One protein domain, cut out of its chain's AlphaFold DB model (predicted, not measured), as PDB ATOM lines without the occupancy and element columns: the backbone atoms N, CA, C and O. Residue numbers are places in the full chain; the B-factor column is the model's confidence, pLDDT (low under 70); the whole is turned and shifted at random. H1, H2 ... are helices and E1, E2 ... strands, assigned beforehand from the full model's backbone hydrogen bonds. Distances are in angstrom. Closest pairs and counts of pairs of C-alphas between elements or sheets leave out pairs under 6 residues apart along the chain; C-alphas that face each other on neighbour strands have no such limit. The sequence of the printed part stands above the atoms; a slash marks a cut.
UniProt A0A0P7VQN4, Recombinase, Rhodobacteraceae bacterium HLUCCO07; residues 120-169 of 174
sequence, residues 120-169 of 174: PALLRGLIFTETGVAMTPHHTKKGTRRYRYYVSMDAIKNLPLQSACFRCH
ATOM      1  N   PRO A 120      39.530 -29.997 -64.789       64.25
ATOM      2  CA  PRO A 120      39.586 -28.879 -63.840       64.25
ATOM      3  C   PRO A 120      40.750 -28.993 -62.841       64.25
ATOM      4  O   PRO A 120      40.613 -28.612 -61.678       64.25
ATOM      5  N   ALA A 121      41.879 -29.553 -63.277       71.56
ATOM      6  CA  ALA A 121      43.034 -29.785 -62.423       71.56
ATOM      7  C   ALA A 121      44.351 -29.408 -63.122       71.56
ATOM      8  O   ALA A 121      45.175 -30.269 -63.410       71.56
ATOM      9  N   LEU A 122      44.529 -28.107 -63.378       78.38
ATOM     10  CA  LEU A 122      45.709 -27.512 -64.032       78.38
ATOM     11  C   LEU A 122      47.062 -27.968 -63.470       78.38
ATOM     12  O   LEU A 122      48.049 -27.988 -64.189       78.38
ATOM     13  N   LEU A 123      47.105 -28.318 -62.187       81.75
ATOM     14  CA  LEU A 123      48.321 -28.657 -61.456       81.75
ATOM     15  C   LEU A 123      48.459 -30.167 -61.225       81.75
ATOM     16  O   LEU A 123      49.368 -30.607 -60.524       81.75
ATOM     17  N   ARG A 124      47.564 -30.996 -61.779       78.81
ATOM     18  CA  ARG A 124      47.620 -32.449 -61.594       78.81
ATOM     19  C   ARG A 124      48.931 -32.993 -62.168       78.81
ATOM     20  O   ARG A 124      49.147 -32.928 -63.371       78.81
ATOM     21  N   GLY A 125      49.772 -33.554 -61.300       80.06
ATOM     22  CA  GLY A 125      51.096 -34.066 -61.672       80.06
ATOM     23  C   GLY A 125      52.201 -33.006 -61.757       80.06
ATOM     24  O   GLY A 125      53.316 -33.356 -62.119       80.06
ATOM     25  N   LEU A 126      51.910 -31.743 -61.418       86.19
ATOM     26  CA  LEU A 126      52.898 -30.657 -61.333       86.19
ATOM     27  C   LEU A 126      53.214 -30.258 -59.887       86.19
ATOM     28  O   LEU A 126      54.303 -29.766 -59.613       86.19
ATOM     29  N   ILE A 127      52.268 -30.458 -58.968       88.06
ATOM     30  CA  ILE A 127      52.450 -30.169 -57.544       88.06
ATOM     31  C   ILE A 127      52.636 -31.456 -56.743       88.06
ATOM     32  O   ILE A 127      51.880 -32.425 -56.883       88.06
ATOM     33  N   PHE A 128      53.642 -31.432 -55.879       89.38
ATOM     34  CA  PHE A 128      54.058 -32.542 -55.036       89.38
ATOM     35  C   PHE A 128      54.187 -32.056 -53.593       89.38
ATOM     36  O   PHE A 128      54.433 -30.875 -53.350       89.38
ATOM     37  N   THR A 129      53.985 -32.956 -52.640       85.44
ATOM     38  CA  THR A 129      54.242 -32.705 -51.220       85.44
ATOM     39  C   THR A 129      55.737 -32.822 -50.915       85.44
ATOM     40  O   THR A 129      56.512 -33.294 -51.747       85.44
ATOM     41  N   GLU A 130      56.155 -32.439 -49.707       85.00
ATOM     42  CA  GLU A 130      57.547 -32.589 -49.242       85.00
ATOM     43  C   GLU A 130      58.039 -34.048 -49.280       85.00
ATOM     44  O   GLU A 130      59.231 -34.307 -49.407       85.00
ATOM     45  N   THR A 131      57.115 -35.012 -49.226       83.62
ATOM     46  CA  THR A 131      57.402 -36.452 -49.315       83.62
ATOM     47  C   THR A 131      57.517 -36.959 -50.760       83.62
ATOM     48  O   THR A 131      57.746 -38.146 -50.981       83.62
ATOM     49  N   GLY A 132      57.344 -36.083 -51.758       83.62
ATOM     50  CA  GLY A 132      57.389 -36.427 -53.181       83.62
ATOM     51  C   GLY A 132      56.089 -37.019 -53.738       83.62
ATOM     52  O   GLY A 132      56.061 -37.477 -54.880       83.62
ATOM     53  N   VAL A 133      54.990 -37.012 -52.975       84.94
ATOM     54  CA  VAL A 133      53.691 -37.532 -53.429       84.94
ATOM     55  C   VAL A 133      52.927 -36.457 -54.205       84.94
ATOM     56  O   VAL A 133      52.786 -35.323 -53.756       84.94
ATOM     57  N   ALA A 134      52.390 -36.805 -55.378       85.94
ATOM     58  CA  ALA A 134      51.604 -35.874 -56.191       85.94
ATOM     59  C   ALA A 134      50.280 -35.496 -55.504       85.94
ATOM     60  O   ALA A 134      49.514 -36.369 -55.078       85.94
ATOM     61  N   MET A 135      49.953 -34.200 -55.450       88.50
ATOM     62  CA  MET A 135      48.682 -33.768 -54.862       88.50
ATOM     63  C   MET A 135      47.502 -34.076 -55.792       88.50
ATOM     64  O   MET A 135      47.568 -33.922 -57.015       88.50
ATOM     65  N   THR A 136      46.380 -34.487 -55.201       86.38
ATOM     66  CA  THR A 136      45.186 -34.922 -55.937       86.38
ATOM     67  C   THR A 136      44.133 -33.811 -55.969       86.38
ATOM     68  O   THR A 136      43.808 -33.259 -54.916       86.38
ATOM     69  N   PRO A 137      43.563 -33.463 -57.137       87.50
ATOM     70  CA  PRO A 137      42.480 -32.489 -57.217       87.50
ATOM     71  C   PRO A 137      41.221 -33.013 -56.519       87.50
ATOM     72  O   PRO A 137      40.749 -34.116 -56.791       87.50
ATOM     73  N   HIS A 138      40.648 -32.190 -55.656       85.00
ATOM     74  CA  HIS A 138      39.435 -32.451 -54.896       85.00
ATOM     75  C   HIS A 138      38.458 -31.279 -55.019       85.00
ATOM     76  O   HIS A 138      38.810 -30.168 -55.427       85.00
ATOM     77  N   HIS A 139      37.191 -31.527 -54.691       86.12
ATOM     78  CA  HIS A 139      36.200 -30.464 -54.643       86.12
ATOM     79  C   HIS A 139      35.119 -30.723 -53.598       86.12
ATOM     80  O   HIS A 139      34.791 -31.868 -53.295       86.12
ATOM     81  N   THR A 140      34.524 -29.642 -53.105       87.69
ATOM     82  CA  THR A 140      33.322 -29.657 -52.263       87.69
ATOM     83  C   THR A 140      32.281 -28.700 -52.837       87.69
ATOM     84  O   THR A 140      32.580 -27.837 -53.671       87.69
ATOM     85  N   LYS A 141      31.022 -28.865 -52.430       91.00
ATOM     86  CA  LYS A 141      29.904 -28.017 -52.855       91.00
ATOM     87  C   LYS A 141      29.178 -27.495 -51.616       91.00
ATOM     88  O   LYS A 141      28.818 -28.288 -50.753       91.00
ATOM     89  N   LYS A 142      28.940 -26.182 -51.548       90.50
ATOM     90  CA  LYS A 142      28.088 -25.541 -50.532       90.50
ATOM     91  C   LYS A 142      27.042 -24.694 -51.251       90.50
ATOM     92  O   LYS A 142      27.389 -23.728 -51.929       90.50
ATOM     93  N   GLY A 143      25.770 -25.085 -51.145       89.06
ATOM     94  CA  GLY A 143      24.691 -24.480 -51.928       89.06
ATOM     95  C   GLY A 143      24.958 -24.603 -53.433       89.06
ATOM     96  O   GLY A 143      25.171 -25.703 -53.944       89.06
ATOM     97  N   THR A 144      24.999 -23.476 -54.142       87.12
ATOM     98  CA  THR A 144      25.309 -23.413 -55.581       87.12
ATOM     99  C   THR A 144      26.808 -23.296 -55.885       87.12
ATOM    100  O   THR A 144      27.213 -23.507 -57.029       87.12
ATOM    101  N   ARG A 145      27.663 -23.014 -54.888       85.31
ATOM    102  CA  ARG A 145      29.098 -22.752 -55.089       85.31
ATOM    103  C   ARG A 145      29.932 -24.032 -54.965       85.31
ATOM    104  O   ARG A 145      29.761 -24.812 -54.028       85.31
ATOM    105  N   ARG A 146      30.856 -24.241 -55.914       85.06
ATOM    106  CA  ARG A 146      31.814 -25.363 -55.940       85.06
ATOM    107  C   ARG A 146      33.223 -24.859 -55.628       85.06
ATOM    108  O   ARG A 146      33.740 -24.014 -56.353       85.06
ATOM    109  N   TYR A 147      33.845 -25.425 -54.601       87.75
ATOM    110  CA  TYR A 147      35.220 -25.139 -54.194       87.75
ATOM    111  C   TYR A 147      36.124 -26.244 -54.720       87.75
ATOM    112  O   TYR A 147      35.828 -27.416 -54.513       87.75
ATOM    113  N   ARG A 148      37.198 -25.880 -55.422       87.50
ATOM    114  CA  ARG A 148      38.198 -26.814 -55.954       87.50
ATOM    115  C   ARG A 148      39.516 -26.553 -55.240       87.50
ATOM    116  O   ARG A 148      39.917 -25.401 -55.131       87.50
ATOM    117  N   TYR A 149      40.150 -27.605 -54.752       88.25
ATOM    118  CA  TYR A 149      41.401 -27.547 -54.001       88.25
ATOM    119  C   TYR A 149      42.213 -28.813 -54.276       88.25
ATOM    120  O   TYR A 149      41.690 -29.768 -54.846       88.25
ATOM    121  N   TYR A 150      43.487 -28.835 -53.902       89.12
ATOM    122  CA  TYR A 150      44.321 -30.031 -54.003       89.12
ATOM    123  C   TYR A 150      44.596 -30.578 -52.614       89.12
ATOM    124  O   TYR A 150      44.817 -29.813 -51.679       89.12
ATOM    125  N   VAL A 151      44.571 -31.901 -52.487       88.94
ATOM    126  CA  VAL A 151      44.826 -32.592 -51.225       88.94
ATOM    127  C   VAL A 151      46.054 -33.477 -51.312       88.94
ATOM    128  O   VAL A 151      46.312 -34.134 -52.322       88.94
ATOM    129  N   SER A 152      46.784 -33.497 -50.205       88.06
ATOM    130  CA  SER A 152      47.855 -34.439 -49.920       88.06
ATOM    131  C   SER A 152      47.230 -35.729 -49.383       88.06
ATOM    132  O   SER A 152      46.638 -35.756 -48.303       88.06
ATOM    133  N   MET A 153      47.294 -36.804 -50.171       80.44
ATOM    134  CA  MET A 153      46.744 -38.105 -49.763       80.44
ATOM    135  C   MET A 153      47.595 -38.763 -48.671       80.44
ATOM    136  O   MET A 153      47.075 -39.534 -47.873       80.44
ATOM    137  N   ASP A 154      48.883 -38.446 -48.632       79.25
ATOM    138  CA  ASP A 154      49.838 -38.795 -47.585       79.25
ATOM    139  C   ASP A 154      49.495 -38.118 -46.250       79.25
ATOM    140  O   ASP A 154      49.380 -38.821 -45.250       79.25
ATOM    141  N   ALA A 155      49.202 -36.813 -46.222       74.81
ATOM    142  CA  ALA A 155      48.748 -36.137 -45.003       74.81
ATOM    143  C   ALA A 155      47.376 -36.644 -44.526       74.81
ATOM    144  O   ALA A 155      47.159 -36.777 -43.327       74.81
ATOM    145  N   ILE A 156      46.457 -36.976 -45.445       74.62
ATOM    146  CA  ILE A 156      45.141 -37.537 -45.088       74.62
ATOM    147  C   ILE A 156      45.268 -38.954 -44.513       74.62
ATOM    148  O   ILE A 156      44.575 -39.287 -43.555       74.62
ATOM    149  N   LYS A 157      46.127 -39.805 -45.089       68.25
ATOM    150  CA  LYS A 157      46.311 -41.191 -44.626       68.25
ATOM    151  C   LYS A 157      47.148 -41.291 -43.351       68.25
ATOM    152  O   LYS A 157      46.896 -42.186 -42.554       68.25
ATOM    153  N   ASN A 158      48.100 -40.379 -43.159       62.91
ATOM    154  CA  ASN A 158      48.974 -40.333 -41.985       62.91
ATOM    155  C   ASN A 158      48.455 -39.388 -40.891       62.91
ATOM    156  O   ASN A 158      49.205 -39.055 -39.975       62.91
ATOM    157  N   LEU A 159      47.199 -38.934 -40.974       54.66
ATOM    158  CA  LEU A 159      46.618 -38.062 -39.961       54.66
ATOM    159  C   LEU A 159      46.546 -38.832 -38.628       54.66
ATOM    160  O   LEU A 159      45.818 -39.829 -38.547       54.66
ATOM    161  N   PRO A 160      47.263 -38.416 -37.568       46.06
ATOM    162  CA  PRO A 160      47.064 -39.018 -36.262       46.06
ATOM    163  C   PRO A 160      45.619 -38.743 -35.833       46.06
ATOM    164  O   PRO A 160      45.137 -37.613 -35.943       46.06
ATOM    165  N   LEU A 161      44.928 -39.768 -35.325       46.66
ATOM    166  CA  LEU A 161      43.515 -39.753 -34.901       46.66
ATOM    167  C   LEU A 161      43.168 -38.722 -33.792       46.66
ATOM    168  O   LEU A 161      42.083 -38.777 -33.223       46.66
ATOM    169  N   GLN A 162      44.052 -37.776 -33.461       39.78
ATOM    170  CA  GLN A 162      43.945 -36.879 -32.306       39.78
ATOM    171  C   GLN A 162      43.703 -35.394 -32.630       39.78
ATOM    172  O   GLN A 162      43.829 -34.557 -31.744       39.78
ATOM    173  N   SER A 163      43.304 -35.029 -33.850       41.34
ATOM    174  CA  SER A 163      42.934 -33.633 -34.173       41.34
ATOM    175  C   SER A 163      41.442 -33.437 -34.465       41.34
ATOM    176  O   SER A 163      41.041 -32.511 -35.164       41.34
ATOM    177  N   ALA A 164      40.581 -34.255 -33.853       40.09
ATOM    178  CA  ALA A 164      39.165 -33.933 -33.684       40.09
ATOM    179  C   ALA A 164      38.958 -33.084 -32.415       40.09
ATOM    180  O   ALA A 164      38.340 -33.514 -31.447       40.09
ATOM    181  N   CYS A 165      39.500 -31.865 -32.388       36.59
ATOM    182  CA  CYS A 165      39.076 -30.864 -31.408       36.59
ATOM    183  C   CYS A 165      39.161 -29.461 -32.018       36.59
ATOM    184  O   CYS A 165      39.995 -28.646 -31.641       36.59
ATOM    185  N   PHE A 166      38.261 -29.161 -32.957       40.12
ATOM    186  CA  PHE A 166      37.866 -27.773 -33.206       40.12
ATOM    187  C   PHE A 166      36.973 -27.336 -32.040       40.12
ATOM    188  O   PHE A 166      35.747 -27.332 -32.125       40.12
ATOM    189  N   ARG A 167      37.601 -27.048 -30.897       34.47
ATOM    190  CA  ARG A 167      36.938 -26.365 -29.792       34.47
ATOM    191  C   ARG A 167      36.847 -24.891 -30.185       34.47
ATOM    192  O   ARG A 167      37.864 -24.269 -30.481       34.47
ATOM    193  N   CYS A 168      35.627 -24.364 -30.234       36.16
ATOM    194  CA  CYS A 168      35.349 -22.943 -30.395       36.16
ATOM    195  C   CYS A 168      36.196 -22.126 -29.405       36.16
ATOM    196  O   CYS A 168      36.086 -22.316 -28.193       36.16
ATOM    197  N   HIS A 169      37.008 -21.205 -29.914       29.33
ATOM    198  CA  HIS A 169      37.542 -20.101 -29.125       29.33
ATOM    199  C   HIS A 169      36.903 -18.808 -29.634       29.33
ATOM    200  O   HIS A 169      37.141 -18.450 -30.789       29.33
TER     201      HIS A 169
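Overview. This is residues 120 to 169 of the 174 residues of the protein "Recombinase" of Rhodobacteraceae bacterium HLUCCO07 (UniProt A0A0P7VQN4). This is a domain of little regular structure: one slender hairpin of two strands, E1 and E2, with an unnamed loop, residues 120 to 135, and the short helix H1 at its open end. The hairpin's tip, residues 141 to 146, sticks out, and so does a tail, residues 156 to 169. The printed part has 50 residues, 19 of them in named elements, in the order E1, E2, H1; the sheet is antiparallel and the class mixed. The whole is loose, with a radius of gyration of the C-alphas of 13.9 A, and flat, 36 by 34 by 16 A.

Arrangement. E1, residues 136 to 142, and E2, residues 145 to 151, form an antiparallel hairpin at 153 degrees. N 138 and O 149 are 2.8 A apart, and N 147 and O 140 2.9 A, within hydrogen-bond range. H1, residues 153 to 157, follows E2 after a tight link; its closest C-alphas to E1 are those of Met 153 and Thr 136, 7.1 A apart. In H1 every O i to N i+4 pair is within hydrogen-bond range.

Along the chain. E1 begins at C-alpha 136 (45.186, -34.922, -55.937) and measures 20.2 A; E2 measures 19.0 A. H1, 6.0 A long, ends at C-alpha 157 (46.311, -41.191, -44.626).

Size, cuts and confidence. The farthest C-alphas, of Gly 125 and His 169, are 37.9 A apart. The printed part has no cut, and both links are tight. The model's pLDDT is under 70 at residue 120 and residues 157 to 169.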